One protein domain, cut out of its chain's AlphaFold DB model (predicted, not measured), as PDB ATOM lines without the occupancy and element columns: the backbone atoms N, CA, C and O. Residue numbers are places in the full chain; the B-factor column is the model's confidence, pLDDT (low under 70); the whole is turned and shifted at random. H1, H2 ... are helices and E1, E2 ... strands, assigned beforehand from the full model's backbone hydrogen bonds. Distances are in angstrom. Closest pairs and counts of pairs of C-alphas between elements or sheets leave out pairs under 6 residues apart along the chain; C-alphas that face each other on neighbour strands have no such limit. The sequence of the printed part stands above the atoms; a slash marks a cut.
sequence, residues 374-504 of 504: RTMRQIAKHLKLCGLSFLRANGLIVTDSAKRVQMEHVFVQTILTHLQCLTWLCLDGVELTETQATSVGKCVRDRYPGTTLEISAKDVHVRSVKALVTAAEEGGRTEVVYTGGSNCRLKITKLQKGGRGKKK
ATOM      1  N   ARG A 374     -29.139 -14.800   7.197       96.44
ATOM      2  CA  ARG A 374     -29.104 -13.376   7.557       96.44
ATOM      3  C   ARG A 374     -27.791 -13.007   8.231       96.44
ATOM      4  O   ARG A 374     -27.210 -11.975   7.878       96.44
ATOM      5  N   THR A 375     -27.314 -13.838   9.150       97.25
ATOM      6  CA  THR A 375     -26.078 -13.600   9.896       97.25
ATOM      7  C   THR A 375     -24.867 -13.541   8.969       97.25
ATOM      8  O   THR A 375     -24.117 -12.562   9.018       97.25
ATOM      9  N   MET A 376     -24.722 -14.485   8.032       97.12
ATOM     10  CA  MET A 376     -23.630 -14.461   7.050       97.12
ATOM     11  C   MET A 376     -23.692 -13.219   6.149       97.12
ATOM     12  O   MET A 376     -22.664 -12.578   5.920       97.12
ATOM     13  N   ARG A 377     -24.888 -12.806   5.695       96.94
ATOM     14  CA  ARG A 377     -25.059 -11.563   4.912       96.94
ATOM     15  C   ARG A 377     -24.653 -10.314   5.688       96.94
ATOM     16  O   ARG A 377     -24.123  -9.376   5.093       96.94
ATOM     17  N   GLN A 378     -24.919 -10.266   6.990       96.81
ATOM     18  CA  GLN A 378     -24.552  -9.121   7.815       96.81
ATOM     19  C   GLN A 378     -23.038  -9.079   8.060       96.81
ATOM     20  O   GLN A 378     -22.410  -8.043   7.845       96.81
ATOM     21  N   ILE A 379     -22.436 -10.216   8.408       97.38
ATOM     22  CA  ILE A 379     -20.986 -10.346   8.603       97.38
ATOM     23  C   ILE A 379     -20.225 -10.008   7.317       97.38
ATOM     24  O   ILE A 379     -19.228  -9.289   7.364       97.38
ATOM     25  N   ALA A 380     -20.731 -10.430   6.155       97.12
ATOM     26  CA  ALA A 380     -20.167 -10.102   4.849       97.12
ATOM     27  C   ALA A 380     -19.983  -8.591   4.618       97.12
ATOM     28  O   ALA A 380     -19.000  -8.181   4.001       97.12
ATOM     29  N   LYS A 381     -20.902  -7.748   5.112       97.00
ATOM     30  CA  LYS A 381     -20.779  -6.282   5.003       97.00
ATOM     31  C   LYS A 381     -19.591  -5.760   5.810       97.00
ATOM     32  O   LYS A 381     -18.891  -4.869   5.343       97.00
ATOM     33  N   HIS A 382     -19.363  -6.329   6.989       96.81
ATOM     34  CA  HIS A 382     -18.288  -5.924   7.891       96.81
ATOM     35  C   HIS A 382     -16.919  -6.460   7.450       96.81
ATOM     36  O   HIS A 382     -15.938  -5.723   7.481       96.81
ATOM     37  N   LEU A 383     -16.852  -7.701   6.955       96.12
ATOM     38  CA  LEU A 383     -15.608  -8.305   6.459       96.12
ATOM     39  C   LEU A 383     -14.962  -7.487   5.334       96.12
ATOM     40  O   LEU A 383     -13.747  -7.332   5.320       96.12
ATOM     41  N   LYS A 384     -15.763  -6.887   4.443       94.75
ATOM     42  CA  LYS A 384     -15.258  -6.018   3.362       94.75
ATOM     43  C   LYS A 384     -14.470  -4.806   3.857       94.75
ATOM     44  O   LYS A 384     -13.697  -4.243   3.091       94.75
ATOM     45  N   LEU A 385     -14.700  -4.385   5.099       94.56
ATOM     46  CA  LEU A 385     -14.037  -3.240   5.722       94.56
ATOM     47  C   LEU A 385     -12.788  -3.651   6.520       94.56
ATOM     48  O   LEU A 385     -12.071  -2.786   7.013       94.56
ATOM     49  N   CYS A 386     -12.538  -4.954   6.678       94.69
ATOM     50  CA  CYS A 386     -11.429  -5.478   7.468       94.69
ATOM     51  C   CYS A 386     -10.155  -5.623   6.616       94.69
ATOM     52  O   CYS A 386     -10.196  -6.174   5.516       94.69
ATOM     53  N   GLY A 387      -9.007  -5.214   7.164       93.19
ATOM     54  CA  GLY A 387      -7.679  -5.334   6.537       93.19
ATOM     55  C   GLY A 387      -6.970  -6.679   6.757       93.19
ATOM     56  O   GLY A 387      -5.750  -6.765   6.621       93.19
ATOM     57  N   LEU A 388      -7.705  -7.734   7.126       97.12
ATOM     58  CA  LEU A 388      -7.116  -9.020   7.512       97.12
ATOM     59  C   LEU A 388      -6.432  -9.714   6.329       97.12
ATOM     60  O   LEU A 388      -7.071 -10.019   5.322       97.12
ATOM     61  N   SER A 389      -5.147 -10.014   6.506       97.38
ATOM     62  CA  SER A 389      -4.324 -10.777   5.561       97.38
ATOM     63  C   SER A 389      -4.128 -12.229   6.008       97.38
ATOM     64  O   SER A 389      -4.037 -13.131   5.173       97.38
ATOM     65  N   PHE A 390      -4.133 -12.468   7.322       98.31
ATOM     66  CA  PHE A 390      -3.936 -13.779   7.933       98.31
ATOM     67  C   PHE A 390      -5.115 -14.115   8.847       98.31
ATOM     68  O   PHE A 390      -5.410 -13.385   9.795       98.31
ATOM     69  N   LEU A 391      -5.774 -15.244   8.589       98.38
ATOM     70  CA  LEU A 391      -6.830 -15.760   9.455       98.38
ATOM     71  C   LEU A 391      -6.546 -17.210   9.841       98.38
ATOM     72  O   LEU A 391      -6.395 -18.082   8.986       98.38
ATOM     73  N   ARG A 392      -6.521 -17.473  11.148       98.31
ATOM     74  CA  ARG A 392      -6.405 -18.823  11.702       98.31
ATOM     75  C   ARG A 392      -7.704 -19.231  12.382       98.31
ATOM     76  O   ARG A 392      -8.109 -18.587  13.346       98.31
ATOM     77  N   ALA A 393      -8.328 -20.293  11.896       97.19
ATOM     78  CA  ALA A 393      -9.604 -20.812  12.375       97.19
ATOM     79  C   ALA A 393      -9.531 -22.336  12.566       97.19
ATOM     80  O   ALA A 393     -10.368 -23.090  12.073       97.19
ATOM     81  N   ASN A 394      -8.496 -22.794  13.270       95.38
ATOM     82  CA  ASN A 394      -8.267 -24.216  13.505       95.38
ATOM     83  C   ASN A 394      -9.348 -24.793  14.420       95.38
ATOM     84  O   ASN A 394      -9.716 -24.156  15.407       95.38
ATOM     85  N   GLY A 395      -9.833 -25.996  14.113       93.75
ATOM     86  CA  GLY A 395     -10.879 -26.673  14.885       93.75
ATOM     87  C   GLY A 395     -12.170 -25.859  15.040       93.75
ATOM     88  O   GLY A 395     -12.865 -26.017  16.043       93.75
ATOM     89  N   LEU A 396     -12.445 -24.941  14.108       95.06
ATOM     90  CA  LEU A 396     -13.691 -24.182  14.051       95.06
ATOM     91  C   LEU A 396     -14.869 -25.133  13.807       95.06
ATOM     92  O   LEU A 396     -14.804 -25.976  12.916       95.06
ATOM     93  N   ILE A 397     -15.953 -24.934  14.555       94.25
ATOM     94  CA  ILE A 397     -17.228 -25.630  14.358       94.25
ATOM     95  C   ILE A 397     -18.313 -24.579  14.141       94.25
ATOM     96  O   ILE A 397     -18.430 -23.641  14.936       94.25
ATOM     97  N   VAL A 398     -19.110 -24.738  13.085       95.94
ATOM     98  CA  VAL A 398     -20.228 -23.838  12.767       95.94
ATOM     99  C   VAL A 398     -21.459 -24.673  12.464       95.94
ATOM    100  O   VAL A 398     -21.468 -25.435  11.501       95.94
ATOM    101  N   THR A 399     -22.515 -24.511  13.251       95.38
ATOM    102  CA  THR A 399     -23.767 -25.250  13.097       95.38
ATOM    103  C   THR A 399     -24.936 -24.309  12.840       95.38
ATOM    104  O   THR A 399     -25.036 -23.233  13.425       95.38
ATOM    105  N   ASP A 400     -25.835 -24.729  11.955       94.44
ATOM    106  CA  ASP A 400     -27.171 -24.154  11.820       94.44
ATOM    107  C   ASP A 400     -28.086 -24.921  12.784       94.44
ATOM    108  O   ASP A 400     -28.294 -26.127  12.615       94.44
ATOM    109  N   SER A 401     -28.576 -24.265  13.836       92.50
ATOM    110  CA  SER A 401     -29.390 -24.908  14.874       92.50
ATOM    111  C   SER A 401     -30.783 -25.278  14.365       92.50
ATOM    112  O   SER A 401     -31.310 -26.326  14.750       92.50
ATOM    113  N   ALA A 402     -31.348 -24.476  13.458       90.12
ATOM    114  CA  ALA A 402     -32.659 -24.710  12.866       90.12
ATOM    115  C   ALA A 402     -32.640 -25.928  11.933       90.12
ATOM    116  O   ALA A 402     -33.526 -26.782  11.993       90.12
ATOM    117  N   LYS A 403     -31.597 -26.048  11.106       89.88
ATOM    118  CA  LYS A 403     -31.412 -27.160  10.158       89.88
ATOM    119  C   LYS A 403     -30.679 -28.358  10.774       89.88
ATOM    120  O   LYS A 403     -30.688 -29.433  10.183       89.88
ATOM    121  N   ARG A 404     -30.054 -28.188  11.945       91.25
ATOM    122  CA  ARG A 404     -29.202 -29.175  12.641       91.25
ATOM    123  C   ARG A 404     -28.070 -29.723  11.768       91.25
ATOM    124  O   ARG A 404     -27.753 -30.910  11.824       91.25
ATOM    125  N   VAL A 405     -27.455 -28.857  10.963       93.81
ATOM    126  CA  VAL A 405     -26.360 -29.229  10.052       93.81
ATOM    127  C   VAL A 405     -25.103 -28.417  10.316       93.81
ATOM    128  O   VAL A 405     -25.155 -27.244  10.682       93.81
ATOM    129  N   GLN A 406     -23.962 -29.057  10.085       93.50
ATOM    130  CA  GLN A 406     -22.652 -28.421  10.043       93.50
ATOM    131  C   GLN A 406     -22.494 -27.593   8.761       93.50
ATOM    132  O   GLN A 406     -22.825 -28.031   7.653       93.50
ATOM    133  N   MET A 407     -22.011 -26.365   8.918       95.62
ATOM    134  CA  MET A 407     -21.976 -25.345   7.874       95.62
ATOM    135  C   MET A 407     -20.671 -24.530   7.862       95.62
ATOM    136  O   MET A 407     -20.642 -23.401   7.369       95.62
ATOM    137  N   GLU A 408     -19.567 -25.111   8.332       96.00
ATOM    138  CA  GLU A 408     -18.216 -24.528   8.340       96.00
ATOM    139  C   GLU A 408     -17.841 -23.999   6.952       96.00
ATOM    140  O   GLU A 408     -17.346 -22.881   6.808       96.00
ATOM    141  N   HIS A 409     -18.156 -24.766   5.904       96.75
ATOM    142  CA  HIS A 409     -17.934 -24.378   4.514       96.75
ATOM    143  C   HIS A 409     -18.623 -23.062   4.123       96.75
ATOM    144  O   HIS A 409     -18.036 -22.287   3.376       96.75
ATOM    145  N   VAL A 410     -19.822 -22.763   4.634       97.12
ATOM    146  CA  VAL A 410     -20.534 -21.503   4.342       97.12
ATOM    147  C   VAL A 410     -19.818 -20.324   5.001       97.12
ATOM    148  O   VAL A 410     -19.626 -19.277   4.376       97.12
ATOM    149  N   PHE A 411     -19.358 -20.500   6.241       97.44
ATOM    150  CA  PHE A 411     -18.572 -19.484   6.940       97.44
ATOM    151  C   PHE A 411     -17.235 -19.224   6.229       97.44
ATOM    152  O   PHE A 411     -16.898 -18.077   5.932       97.44
ATOM    153  N   VAL A 412     -16.517 -20.288   5.849       97.81
ATOM    154  CA  VAL A 412     -15.268 -20.203   5.073       97.81
ATOM    155  C   VAL A 412     -15.494 -19.508   3.726       97.81
ATOM    156  O   VAL A 412     -14.718 -18.635   3.346       97.81
ATOM    157  N   GLN A 413     -16.577 -19.820   3.012       98.00
ATOM    158  CA  GLN A 413     -16.926 -19.136   1.761       98.00
ATOM    159  C   GLN A 413     -17.210 -17.647   1.960       98.00
ATOM    160  O   GLN A 413     -16.813 -16.832   1.124       98.00
ATOM    161  N   THR A 414     -17.873 -17.288   3.060       97.88
ATOM    162  CA  THR A 414     -18.162 -15.892   3.418       97.88
ATOM    163  C   THR A 414     -16.861 -15.120   3.645       97.88
ATOM    164  O   THR A 414     -16.687 -14.035   3.093       97.88
ATOM    165  N   ILE A 415     -15.905 -15.715   4.364       97.44
ATOM    166  CA  ILE A 415     -14.551 -15.177   4.561       97.44
ATOM    167  C   ILE A 415     -13.832 -14.994   3.221       97.44
ATOM    168  O   ILE A 415     -13.410 -13.885   2.900       97.44
ATOM    169  N   LEU A 416     -13.732 -16.059   2.420       97.50
ATOM    170  CA  LEU A 416     -13.018 -16.052   1.139       97.50
ATOM    171  C   LEU A 416     -13.599 -15.039   0.147       97.50
ATOM    172  O   LEU A 416     -12.867 -14.451  -0.639       97.50
ATOM    173  N   THR A 417     -14.914 -14.831   0.158       97.50
ATOM    174  CA  THR A 417     -15.570 -13.922  -0.793       97.50
ATOM    175  C   THR A 417     -15.433 -12.453  -0.382       97.50
ATOM    176  O   THR A 417     -15.487 -11.569  -1.238       97.50
ATOM    177  N   HIS A 418     -15.295 -12.159   0.916       97.12
ATOM    178  CA  HIS A 418     -15.444 -10.791   1.425       97.12
ATOM    179  C   HIS A 418     -14.198 -10.189   2.072       97.12
ATOM    180  O   HIS A 418     -14.117  -8.963   2.128       97.12
ATOM    181  N   LEU A 419     -13.214 -10.989   2.493       95.75
ATOM    182  CA  LEU A 419     -11.913 -10.467   2.914       95.75
ATOM    183  C   LEU A 419     -11.022 -10.217   1.697       95.75
ATOM    184  O   LEU A 419     -10.447 -11.139   1.124       95.75
ATOM    185  N   GLN A 420     -10.890  -8.948   1.312       93.06
ATOM    186  CA  GLN A 420     -10.164  -8.557   0.100       93.06
ATOM    187  C   GLN A 420      -8.645  -8.732   0.222       93.06
ATOM    188  O   GLN A 420      -7.988  -9.037  -0.768       93.06
ATOM    189  N   CYS A 421      -8.100  -8.558   1.428       95.50
ATOM    190  CA  CYS A 421      -6.660  -8.623   1.687       95.50
ATOM    191  C   CYS A 421      -6.172 -10.023   2.091       95.50
ATOM    192  O   CYS A 421      -4.981 -10.199   2.317       95.50
ATOM    193  N   LEU A 422      -7.065 -11.013   2.210       97.62
ATOM    194  CA  LEU A 422      -6.722 -12.332   2.740       97.62
ATOM    195  C   LEU A 422      -5.712 -13.035   1.833       97.62
ATOM    196  O   LEU A 422      -6.050 -13.368   0.705       97.62
ATOM    197  N   THR A 423      -4.522 -13.338   2.343       97.31
ATOM    198  CA  THR A 423      -3.480 -14.098   1.633       97.31
ATOM    199  C   THR A 423      -3.229 -15.465   2.252       97.31
ATOM    200  O   THR A 423      -2.717 -16.355   1.578       97.31
ATOM    201  N   TRP A 424      -3.583 -15.650   3.526       97.75
ATOM    202  CA  TRP A 424      -3.338 -16.890   4.254       97.75
ATOM    203  C   TRP A 424      -4.523 -17.265   5.144       97.75
ATOM    204  O   TRP A 424      -4.953 -16.486   6.001       97.75
ATOM    205  N   LEU A 425      -5.030 -18.480   4.957       98.06
ATOM    206  CA  LEU A 425      -6.131 -19.055   5.718       98.06
ATOM    207  C   LEU A 425      -5.710 -20.405   6.293       98.06
ATOM    208  O   LEU A 425      -5.190 -21.265   5.591       98.06
ATOM    209  N   CYS A 426      -5.961 -20.630   7.573       97.62
ATOM    210  CA  CYS A 426      -5.602 -21.879   8.231       97.62
ATOM    211  C   CYS A 426      -6.832 -22.493   8.885       97.62
ATOM    212  O   CYS A 426      -7.500 -21.855   9.698       97.62
ATOM    213  N   LEU A 427      -7.147 -23.706   8.436       96.62
ATOM    214  CA  LEU A 427      -8.344 -24.486   8.743       96.62
ATOM    215  C   LEU A 427      -7.941 -25.844   9.325       96.62
ATOM    216  O   LEU A 427      -8.569 -26.864   9.039       96.62
ATOM    217  N   ASP A 428      -6.851 -25.883  10.091       95.00
ATOM    218  CA  ASP A 428      -6.331 -27.157  10.572       95.00
ATOM    219  C   ASP A 428      -7.351 -27.813  11.516       95.00
ATOM    220  O   ASP A 428      -7.872 -27.166  12.428       95.00
ATOM    221  N   GLY A 429      -7.638 -29.096  11.306       92.19
ATOM    222  CA  GLY A 429      -8.602 -29.863  12.095       92.19
ATOM    223  C   GLY A 429     -10.061 -29.426  11.927       92.19
ATOM    224  O   GLY A 429     -10.874 -29.741  12.791       92.19
ATOM    225  N   VAL A 430     -10.400 -28.678  10.869       94.38
ATOM    226  CA  VAL A 430     -11.797 -28.396  10.505       94.38
ATOM    227  C   VAL A 430     -12.370 -29.594   9.748       94.38
ATOM    228  O   VAL A 430     -11.810 -30.043   8.745       94.38
ATOM    229  N   GLU A 431     -13.504 -30.109  10.212       92.00
ATOM    230  CA  GLU A 431     -14.186 -31.224   9.560       92.00
ATOM    231  C   GLU A 431     -14.970 -30.719   8.344       92.00
ATOM    232  O   GLU A 431     -15.839 -29.860   8.453       92.00
ATOM    233  N   LEU A 432     -14.638 -31.240   7.161       94.50
ATOM    234  CA  LEU A 432     -15.336 -30.939   5.913       94.50
ATOM    235  C   LEU A 432     -15.641 -32.240   5.183       94.50
ATOM    236  O   LEU A 432     -14.742 -33.058   4.963       94.50
ATOM    237  N   THR A 433     -16.882 -32.410   4.736       95.94
ATOM    238  CA  THR A 433     -17.230 -33.477   3.790       95.94
ATOM    239  C   THR A 433     -16.662 -33.174   2.398       95.94
ATOM    240  O   THR A 433     -16.301 -32.037   2.081       95.94
ATOM    241  N   GLU A 434     -16.608 -34.178   1.519       96.44
ATOM    242  CA  GLU A 434     -16.131 -33.990   0.140       96.44
ATOM    243  C   GLU A 434     -16.980 -32.964  -0.633       96.44
ATOM    244  O   GLU A 434     -16.443 -32.142  -1.379       96.44
ATOM    245  N   THR A 435     -18.299 -32.945  -0.412       96.75
ATOM    246  CA  THR A 435     -19.221 -31.996  -1.057       96.75
ATOM    247  C   THR A 435     -19.025 -30.568  -0.548       96.75
ATOM    248  O   THR A 435     -18.978 -29.624  -1.342       96.75
ATOM    249  N   GLN A 436     -18.839 -30.402   0.761       96.62
ATOM    250  CA  GLN A 436     -18.532 -29.117   1.385       96.62
ATOM    251  C   GLN A 436     -17.187 -28.565   0.892       96.62
ATOM    252  O   GLN A 436     -17.105 -27.407   0.477       96.62
ATOM    253  N   ALA A 437     -16.150 -29.404   0.857       97.12
ATOM    254  CA  ALA A 437     -14.822 -29.022   0.386       97.12
ATOM    255  C   ALA A 437     -14.805 -28.682  -1.115       97.12
ATOM    256  O   ALA A 437     -14.208 -27.680  -1.511       97.12
ATOM    257  N   THR A 438     -15.548 -29.432  -1.939       97.69
ATOM    258  CA  THR A 438     -15.799 -29.101  -3.355       97.69
ATOM    259  C   THR A 438     -16.418 -27.709  -3.490       97.69
ATOM    260  O   THR A 438     -15.990 -26.903  -4.315       97.69
ATOM    261  N   SER A 439     -17.418 -27.393  -2.661       97.62
ATOM    262  CA  SER A 439     -18.085 -26.087  -2.659       97.62
ATOM    263  C   SER A 439     -17.118 -24.949  -2.297       97.62
ATOM    264  O   SER A 439     -17.118 -23.899  -2.943       97.62
ATOM    265  N   VAL A 440     -16.232 -25.162  -1.314       97.69
ATOM    266  CA  VAL A 440     -15.144 -24.220  -0.987       97.69
ATOM    267  C   VAL A 440     -14.194 -24.038  -2.175       97.69
ATOM    268  O   VAL A 440     -13.915 -22.898  -2.539       97.69
ATOM    269  N   GLY A 441     -13.757 -25.119  -2.831       96.75
ATOM    270  CA  GLY A 441     -12.886 -25.048  -4.012       96.75
ATOM    271  C   GLY A 441     -13.499 -24.236  -5.160       96.75
ATOM    272  O   GLY A 441     -12.857 -23.324  -5.687       96.75
ATOM    273  N   LYS A 442     -14.788 -24.457  -5.463       96.69
ATOM    274  CA  LYS A 442     -15.544 -23.637  -6.431       96.69
ATOM    275  C   LYS A 442     -15.587 -22.164  -6.019       96.69
ATOM    276  O   LYS A 442     -15.399 -21.282  -6.852       96.69
ATOM    277  N   CYS A 443     -15.784 -21.876  -4.732       96.94
ATOM    278  CA  CYS A 443     -15.777 -20.507  -4.217       96.94
ATOM    279  C   CYS A 443     -14.406 -19.828  -4.366       96.94
ATOM    280  O   CYS A 443     -14.351 -18.657  -4.748       96.94
ATOM    281  N   VAL A 444     -13.305 -20.540  -4.110       95.94
ATOM    282  CA  VAL A 444     -11.948 -20.019  -4.341       95.94
ATOM    283  C   VAL A 444     -11.761 -19.670  -5.819       95.94
ATOM    284  O   VAL A 444     -11.360 -18.553  -6.153       95.94
ATOM    285  N   ARG A 445     -12.132 -20.579  -6.724       94.50
ATOM    286  CA  ARG A 445     -12.039 -20.348  -8.169       94.50
ATOM    287  C   ARG A 445     -12.861 -19.136  -8.614       94.50
ATOM    288  O   ARG A 445     -12.327 -18.220  -9.241       94.50
ATOM    289  N   ASP A 446     -14.147 -19.117  -8.272       94.25
ATOM    290  CA  ASP A 446     -15.114 -18.215  -8.902       94.25
ATOM    291  C   ASP A 446     -15.310 -16.888  -8.153       94.25
ATOM    292  O   ASP A 446     -15.626 -15.886  -8.790       94.25
ATOM    293  N   ARG A 447     -15.120 -16.848  -6.824       95.06
ATOM    294  CA  ARG A 447     -15.514 -15.697  -5.984       95.06
ATOM    295  C   ARG A 447     -14.403 -15.061  -5.150       95.06
ATOM    296  O   ARG A 447     -14.565 -13.915  -4.749       95.06
ATOM    297  N   TYR A 448     -13.293 -15.756  -4.884       95.44
ATOM    298  CA  TYR A 448     -12.179 -15.159  -4.132       95.44
ATOM    299  C   TYR A 448     -11.570 -13.970  -4.910       95.44
ATOM    300  O   TYR A 448     -11.225 -14.142  -6.084       95.44
ATOM    301  N   PRO A 449     -11.447 -12.774  -4.310       93.19
ATOM    302  CA  PRO A 449     -11.020 -11.571  -5.028       93.19
ATOM    303  C   PRO A 449      -9.503 -11.484  -5.254       93.19
ATOM    304  O   PRO A 449      -9.071 -10.771  -6.157       93.19
ATOM    305  N   GLY A 450      -8.696 -12.184  -4.452       91.88
ATOM    306  CA  GLY A 450      -7.236 -12.130  -4.539       91.88
ATOM    307  C   GLY A 450      -6.648 -12.983  -5.667       91.88
ATOM    308  O   GLY A 450      -7.302 -13.856  -6.246       91.88
ATOM    309  N   THR A 451      -5.371 -12.741  -5.968       92.19
ATOM    310  CA  THR A 451      -4.599 -13.494  -6.971       92.19
ATOM    311  C   THR A 451      -3.881 -14.701  -6.379       92.19
ATOM    312  O   THR A 451      -3.718 -15.704  -7.069       92.19
ATOM    313  N   THR A 452      -3.467 -14.623  -5.114       94.56
ATOM    314  CA  THR A 452      -2.710 -15.669  -4.423       94.56
ATOM    315  C   THR A 452      -3.293 -15.933  -3.044       94.56
ATOM    316  O   THR A 452      -3.447 -14.997  -2.263       94.56
ATOM    317  N   LEU A 453      -3.546 -17.200  -2.732       96.81
ATOM    318  CA  LEU A 453      -4.063 -17.644  -1.442       96.81
ATOM    319  C   LEU A 453      -3.315 -18.891  -0.981       96.81
ATOM    320  O   LEU A 453      -3.191 -19.855  -1.730       96.81
ATOM    321  N   GLU A 454      -2.869 -18.904   0.267       97.06
ATOM    322  CA  GLU A 454      -2.372 -20.110   0.922       97.06
ATOM    323  C   GLU A 454      -3.423 -20.643   1.903       97.06
ATOM    324  O   GLU A 454      -3.939 -19.894   2.734       97.06
ATOM    325  N   ILE A 455      -3.745 -21.936   1.802       96.88
ATOM    326  CA  ILE A 455      -4.639 -22.635   2.729       96.88
ATOM    327  C   ILE A 455      -3.861 -23.730   3.457       96.88
ATOM    328  O   ILE A 455      -3.387 -24.676   2.831       96.88
ATOM    329  N   SER A 456      -3.766 -23.631   4.782       96.12
ATOM    330  CA  SER A 456      -3.342 -24.741   5.641       96.12
ATOM    331  C   SER A 456      -4.561 -25.587   5.998       96.12
ATOM    332  O   SER A 456      -5.548 -25.059   6.510       96.12
ATOM    333  N   ALA A 457      -4.501 -26.881   5.701       93.94
ATOM    334  CA  ALA A 457      -5.571 -27.848   5.933       93.94
ATOM    335  C   ALA A 457      -5.011 -29.105   6.615       93.94
ATOM    336  O   ALA A 457      -5.307 -30.241   6.227       93.94
ATOM    337  N   LYS A 458      -4.131 -28.910   7.605       92.44
ATOM    338  CA  LYS A 458      -3.583 -30.014   8.397       92.44
ATOM    339  C   LYS A 458      -4.713 -30.704   9.159       92.44
ATOM    340  O   LYS A 458      -5.632 -30.045   9.621       92.44
ATOM    341  N   ASP A 459      -4.655 -32.026   9.288       90.19
ATOM    342  CA  ASP A 459      -5.670 -32.827   9.991       90.19
ATOM    343  C   ASP A 459      -7.094 -32.723   9.390       90.19
ATOM    344  O   ASP A 459      -8.067 -33.130  10.018       90.19
ATOM    345  N   VAL A 460      -7.226 -32.225   8.152       90.81
ATOM    346  CA  VAL A 460      -8.454 -32.309   7.344       90.81
ATOM    347  C   VAL A 460      -8.426 -33.604   6.531       90.81
ATOM    348  O   VAL A 460      -7.377 -34.022   6.035       90.81
ATOM    349  N   HIS A 461      -9.582 -34.250   6.364       91.50
ATOM    350  CA  HIS A 461      -9.667 -35.524   5.653       91.50
ATOM    351  C   HIS A 461      -9.113 -35.425   4.219       91.50
ATOM    352  O   HIS A 461      -9.516 -34.566   3.431       91.50
ATOM    353  N   VAL A 462      -8.215 -36.347   3.850       90.88
ATOM    354  CA  VAL A 462      -7.468 -36.302   2.577       90.88
ATOM    355  C   VAL A 462      -8.393 -36.268   1.359       90.88
ATOM    356  O   VAL A 462      -8.097 -35.569   0.389       90.88
ATOM    357  N   ARG A 463      -9.527 -36.988   1.387       93.88
ATOM    358  CA  ARG A 463     -10.490 -36.960   0.269       93.88
ATOM    359  C   ARG A 463     -11.126 -35.580   0.094       93.88
ATOM    360  O   ARG A 463     -11.273 -35.126  -1.033       93.88
ATOM    361  N   SER A 464     -11.409 -34.885   1.192       94.94
ATOM    362  CA  SER A 464     -11.962 -33.528   1.177       94.94
ATOM    363  C   SER A 464     -10.943 -32.524   0.638       94.94
ATOM    364  O   SER A 464     -11.284 -31.700  -0.207       94.94
ATOM    365  N   VAL A 465      -9.671 -32.642   1.037       94.12
ATOM    366  CA  VAL A 465      -8.582 -31.819   0.481       94.12
ATOM    367  C   VAL A 465      -8.450 -32.036  -1.029       94.12
ATOM    368  O   VAL A 465      -8.418 -31.066  -1.780       94.12
ATOM    369  N   LYS A 466      -8.452 -33.292  -1.497       93.94
ATOM    370  CA  LYS A 466      -8.429 -33.607  -2.936       93.94
ATOM    371  C   LYS A 466      -9.632 -33.015  -3.674       93.94
ATOM    372  O   LYS A 466      -9.449 -32.399  -4.714       93.94
ATOM    373  N   ALA A 467     -10.838 -33.151  -3.121       95.50
ATOM    374  CA  ALA A 467     -12.057 -32.606  -3.717       95.50
ATOM    375  C   ALA A 467     -12.014 -31.070  -3.850       95.50
ATOM    376  O   ALA A 467     -12.421 -30.527  -4.877       95.50
ATOM    377  N   LEU A 468     -11.464 -30.370  -2.848       96.06
ATOM    378  CA  LEU A 468     -11.231 -28.924  -2.904       96.06
ATOM    379  C   LEU A 468     -10.252 -28.557  -4.024       96.06
ATOM    380  O   LEU A 468     -10.560 -27.665  -4.812       96.06
ATOM    381  N   VAL A 469      -9.105 -29.244  -4.106       95.31
ATOM    382  CA  VAL A 469      -8.079 -29.003  -5.137       95.31
ATOM    383  C   VAL A 469      -8.668 -29.197  -6.534       95.31
ATOM    384  O   VAL A 469      -8.640 -28.264  -7.334       95.31
ATOM    385  N   THR A 470      -9.307 -30.344  -6.791       95.12
ATOM    386  CA  THR A 470      -9.944 -30.640  -8.085       95.12
ATOM    387  C   THR A 470     -10.956 -29.562  -8.477       95.12
ATOM    388  O   THR A 470     -10.976 -29.109  -9.618       95.12
ATOM    389  N   ALA A 471     -11.783 -29.108  -7.533       95.81
ATOM    390  CA  ALA A 471     -12.783 -28.075  -7.788       95.81
ATOM    391  C   ALA A 471     -12.179 -26.678  -8.025       95.81
ATOM    392  O   ALA A 471     -12.742 -25.882  -8.778       95.81
ATOM    393  N   ALA A 472     -11.050 -26.364  -7.384       94.31
ATOM    394  CA  ALA A 472     -10.356 -25.093  -7.563       94.31
ATOM    395  C   ALA A 472      -9.663 -25.000  -8.937       94.31
ATOM    396  O   ALA A 472      -9.698 -23.935  -9.562       94.31
ATOM    397  N   GLU A 473      -9.077 -26.105  -9.411       93.81
ATOM    398  CA  GLU A 473      -8.373 -26.211 -10.700       93.81
ATOM    399  C   GLU A 473      -9.313 -26.414 -11.897       93.81
ATOM    400  O   GLU A 473      -8.951 -26.115 -13.039       93.81
ATOM    401  N   GLU A 474     -10.539 -26.889 -11.656       90.56
ATOM    402  CA  GLU A 474     -11.535 -27.123 -12.699       90.56
ATOM    403  C   GLU A 474     -11.735 -25.860 -13.564       90.56
ATOM    404  O   GLU A 474     -12.099 -24.784 -13.083       90.56
ATOM    405  N   GLY A 475     -11.494 -26.001 -14.872       82.81
ATOM    406  CA  GLY A 475     -11.565 -24.913 -15.849       82.81
ATOM    407  C   GLY A 475     -10.244 -24.175 -16.109       82.81
ATOM    408  O   GLY A 475     -10.258 -23.203 -16.862       82.81
ATOM    409  N   GLY A 476      -9.121 -24.598 -15.510       83.25
ATOM    410  CA  GLY A 476      -7.763 -24.157 -15.873       83.25
ATOM    411  C   GLY A 476      -7.450 -22.683 -15.591       83.25
ATOM    412  O   GLY A 476      -6.536 -22.119 -16.183       83.25
ATOM    413  N   ARG A 477      -8.236 -22.031 -14.725       84.00
ATOM    414  CA  ARG A 477      -8.067 -20.614 -14.332       84.00
ATOM    415  C   ARG A 477      -7.284 -20.438 -13.030       84.00
ATOM    416  O   ARG A 477      -6.937 -19.313 -12.673       84.00
ATOM    417  N   THR A 478      -7.018 -21.535 -12.336       90.00
ATOM    418  CA  THR A 478      -6.340 -21.564 -11.046       90.00
ATOM    419  C   THR A 478      -5.320 -22.689 -11.072       90.00
ATOM    420  O   THR A 478      -5.637 -23.780 -11.536       90.00
ATOM    421  N   GLU A 479      -4.131 -22.426 -10.557       91.56
ATOM    422  CA  GLU A 479      -3.092 -23.420 -10.315       91.56
ATOM    423  C   GLU A 479      -2.994 -23.677  -8.809       91.56
ATOM    424  O   GLU A 479      -2.958 -22.719  -8.024       91.56
ATOM    425  N   VAL A 480      -2.960 -24.946  -8.393       92.56
ATOM    426  CA  VAL A 480      -2.832 -25.317  -6.982       92.56
ATOM    427  C   VAL A 480      -1.573 -26.147  -6.766       92.56
ATOM    428  O   VAL A 480      -1.482 -27.314  -7.133       92.56
ATOM    429  N   VAL A 481      -0.599 -25.566  -6.071       91.62
ATOM    430  CA  VAL A 481       0.586 -26.297  -5.619       91.62
ATOM    431  C   VAL A 481       0.279 -26.930  -4.266       91.62
ATOM    432  O   VAL A 481       0.162 -26.245  -3.245       91.62
ATOM    433  N   TYR A 482       0.148 -28.254  -4.265       87.00
ATOM    434  CA  TYR A 482      -0.021 -29.052  -3.055       87.00
ATOM    435  C   TYR A 482       1.337 -29.404  -2.444       87.00
ATOM    436  O   TYR A 482       2.131 -30.128  -3.041       87.00
ATOM    437  N   THR A 483       1.582 -28.950  -1.216       82.06
ATOM    438  CA  THR A 483       2.694 -29.447  -0.396       82.06
ATOM    439  C   THR A 483       2.147 -30.441   0.624       82.06
ATOM    440  O   THR A 483       1.533 -30.079   1.633       82.06
ATOM    441  N   GLY A 484       2.312 -31.725   0.299       67.69
ATOM    442  CA  GLY A 484       1.897 -32.839   1.149       67.69
ATOM    443  C   GLY A 484       2.759 -33.016   2.400       67.69
ATOM    444  O   GLY A 484       3.733 -32.299   2.625       67.69
ATOM    445  N   GLY A 485       2.391 -33.996   3.227       67.12
ATOM    446  CA  GLY A 485       3.084 -34.324   4.477       67.12
ATOM    447  C   GLY A 485       2.415 -33.726   5.717       67.12
ATOM    448  O   GLY A 485       1.241 -33.364   5.693       67.12
ATOM    449  N   SER A 486       3.168 -33.611   6.814       64.88
ATOM    450  CA  SER A 486       2.661 -33.232   8.146       64.88
ATOM    451  C   SER A 486       2.052 -31.825   8.246       64.88
ATOM    452  O   SER A 486       1.463 -31.495   9.274       64.88
ATOM    453  N   ASN A 487       2.221 -30.995   7.212       68.31
ATOM    454  CA  ASN A 487       1.792 -29.596   7.190       68.31
ATOM    455  C   ASN A 487       0.584 -29.323   6.279       68.31
ATOM    456  O   ASN A 487      -0.012 -28.271   6.455       68.31
ATOM    457  N   CYS A 488       0.253 -30.221   5.334       85.81
ATOM    458  CA  CYS A 488      -0.856 -30.115   4.364       85.81
ATOM    459  C   CYS A 488      -1.193 -28.666   3.940       85.81
ATOM    460  O   CYS A 488      -2.156 -28.076   4.440       85.81
ATOM    461  N   ARG A 489      -0.400 -28.079   3.029       92.25
ATOM    462  CA  ARG A 489      -0.621 -26.696   2.559       92.25
ATOM    463  C   ARG A 489      -0.913 -26.629   1.067       92.25
ATOM    464  O   ARG A 489      -0.234 -27.266   0.260       92.25
ATOM    465  N   LEU A 490      -1.898 -25.808   0.722       93.81
ATOM    466  CA  LEU A 490      -2.325 -25.499  -0.638       93.81
ATOM    467  C   LEU A 490      -1.874 -24.085  -0.973       93.81
ATOM    468  O   LEU A 490      -2.322 -23.144  -0.324       93.81
ATOM    469  N   LYS A 491      -1.033 -23.914  -1.990       95.44
ATOM    470  CA  LYS A 491      -0.728 -22.592  -2.544       95.44
ATOM    471  C   LYS A 491      -1.492 -22.421  -3.848       95.44
ATOM    472  O   LYS A 491      -1.220 -23.112  -4.823       95.44
ATOM    473  N   ILE A 492      -2.456 -21.515  -3.843       94.88
ATOM    474  CA  ILE A 492      -3.427 -21.305  -4.913       94.88
ATOM    475  C   ILE A 492      -3.084 -20.002  -5.632       94.88
ATOM    476  O   ILE A 492      -3.006 -18.952  -4.994       94.88
ATOM    477  N   THR A 493      -2.912 -20.057  -6.954       94.56
ATOM    478  CA  THR A 493      -2.606 -18.890  -7.795       94.56
ATOM    479  C   THR A 493      -3.627 -18.776  -8.922       94.56
ATOM    480  O   THR A 493      -3.826 -19.722  -9.684       94.56
ATOM    481  N   LYS A 494      -4.290 -17.623  -9.053       89.75
ATOM    482  CA  LYS A 494      -5.184 -17.340 -10.183       89.75
ATOM    483  C   LYS A 494      -4.375 -16.917 -11.401       89.75
ATOM    484  O   LYS A 494      -3.595 -15.969 -11.343       89.75
ATOM    485  N   LEU A 495      -4.616 -17.589 -12.520       85.06
ATOM    486  CA  LEU A 495      -4.000 -17.269 -13.799       85.06
ATOM    487  C   LEU A 495      -4.769 -16.104 -14.435       85.06
ATOM    488  O   LEU A 495      -5.983 -16.183 -14.647       85.06
ATOM    489  N   GLN A 496      -4.082 -14.999 -14.734       71.50
ATOM    490  CA  GLN A 496      -4.705 -13.890 -15.455       71.50
ATOM    491  C   GLN A 496      -5.047 -14.317 -16.892       71.50
ATOM    492  O   GLN A 496      -4.267 -14.987 -17.569       71.50
ATOM    493  N   LYS A 497      -6.224 -13.910 -17.386       57.62
ATOM    494  CA  LYS A 497      -6.586 -14.070 -18.802       57.62
ATOM    495  C   LYS A 497      -5.739 -13.112 -19.656       57.62
ATOM    496  O   LYS A 497      -6.146 -11.983 -19.897       57.62
ATOM    497  N   GLY A 498      -4.593 -13.587 -20.142       43.78
ATOM    498  CA  GLY A 498      -3.769 -12.939 -21.173       43.78
ATOM    499  C   GLY A 498      -2.277 -13.244 -20.965       43.78
ATOM    500  O   GLY A 498      -1.768 -13.021 -19.883       43.78
ATOM    501  N   GLY A 499      -1.504 -13.764 -21.917       35.66
ATOM    502  CA  GLY A 499      -1.690 -13.771 -23.361       35.66
ATOM    503  C   GLY A 499      -1.562 -15.151 -24.001       35.66
ATOM    504  O   GLY A 499      -0.892 -16.059 -23.515       35.66
ATOM    505  N   ARG A 500      -2.206 -15.271 -25.161       43.06
ATOM    506  CA  ARG A 500      -1.945 -16.317 -26.147       43.06
ATOM    507  C   ARG A 500      -0.469 -16.271 -26.562       43.06
ATOM    508  O   ARG A 500      -0.121 -15.594 -27.522       43.06
ATOM    509  N   GLY A 501       0.379 -17.039 -25.893       36.91
ATOM    510  CA  GLY A 501       1.617 -17.527 -26.482       36.91
ATOM    511  C   GLY A 501       1.278 -18.686 -27.410       36.91
ATOM    512  O   GLY A 501       1.267 -19.837 -26.980       36.91
ATOM    513  N   LYS A 502       0.962 -18.394 -28.679       40.66
ATOM    514  CA  LYS A 502       1.089 -19.392 -29.748       40.66
ATOM    515  C   LYS A 502       2.541 -19.879 -29.706       40.66
ATOM    516  O   LYS A 502       3.429 -19.132 -30.105       40.66
ATOM    517  N   LYS A 503       2.781 -21.103 -29.231       41.31
ATOM    518  CA  LYS A 503       3.998 -21.825 -29.608       41.31
ATOM    519  C   LYS A 503       3.905 -22.054 -31.118       41.31
ATOM    520  O   LYS A 503       2.976 -22.722 -31.573       41.31
ATOM    521  N   LYS A 504       4.773 -21.377 -31.866       36.88
ATOM    522  CA  LYS A 504       5.213 -21.840 -33.182       36.88
ATOM    523  C   LYS A 504       6.306 -22.870 -32.965       36.88
ATOM    524  O   LYS A 504       7.084 -22.662 -32.005       36.88
TER     525      LYS A 504
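What this domain is: This is residues 374 to 504 of the 504 residues of the protein "uncharacterized protein LOC112464862" of Temnothorax curvispinosus (UniProt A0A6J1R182). Picture one twisted sheet of five strands with helices H2, H3 and H4 side by side in a row over one face, the other face bare. H1 packs on H2 beyond the sheet, E2 makes a small finger away from the sheet, and the tail of residues 498 to 504 sticks out. The printed part has 131 residues, in the order H1 E1 E2 H2 E3 H3 E4 H4 E5 E6; the mixed sheet runs E1 E3 E4 E6 E5, and the class is mixed, helices and strands. The whole is compact, with a radius of gyration of the C-alphas of 15.2 A, yet its spans are 59 by 34 by 25 A, the tail making the length.

Where its parts are: Find C-alpha 374 at (-29.104, -13.376, 7.557); from there H1 runs to 383, 14.5 A. Next come E1, residues 390 to 392, and E2, 397 to 400. H2, 408 to 418, spans 15.6 A, and E3 is 424 to 426. H3, the longest helix, begins at C-alpha 434 (-16.131, -33.990, 0.140) and spans 19.3 A to 447. E4 is 452 to 456, and H4, 462 to 473, spans 16.7 A. E5, 478 to 483, spans 16.0 A; E6, 489 to 494, spans 16.5 A and ends at (-5.184, -17.340, -10.183).

How they stand to each other: Start at the sheet's edge strand E1, parallel to E3, with N 391 and O 424 at 3.0 A. E3 and E4 are parallel, with N 425 and O 454 at 2.9 A. E4 and E6 are antiparallel, with N 455 and O 490 at 2.8 A. E6 and E5 form a hairpin, antiparallel, with N 481 and O 491 at 2.8 A. E3, H3, E4 is a strand-helix-strand unit, two parallel neighbour strands with a helix between; E4, H4, E5 is a split one, with E6 between its strands; both crossovers are right-handed. H4, in two layers with the sheet, lies over E5 at a height over the sheet of 9.8 A and runs along the strands. H3 and H4 touch at Glu 434 and Ser 464, C-alphas 4.3 A apart, at a shallow tilt of 26 degrees. H3 only grazes the sheet. H2 touches H3 at Thr 417 and Arg 447, closest C-alphas 5.5 A apart. H1 and H2 touch at a steep tilt of 40 degrees; their closest C-alphas, of Leu 383 and His 418, are 5.6 A apart. Every O i to N i+4 pair is within hydrogen-bond range in H2, H3 and H4, and 4 of 6 in H1.

The domain as a whole: Look for the farthest C-alphas at Ala 402 and Lys 504, 59.7 A apart. The printed part has no cut and no long link. Confidence is under 70 at residues 484 to 487 and 497 to 504.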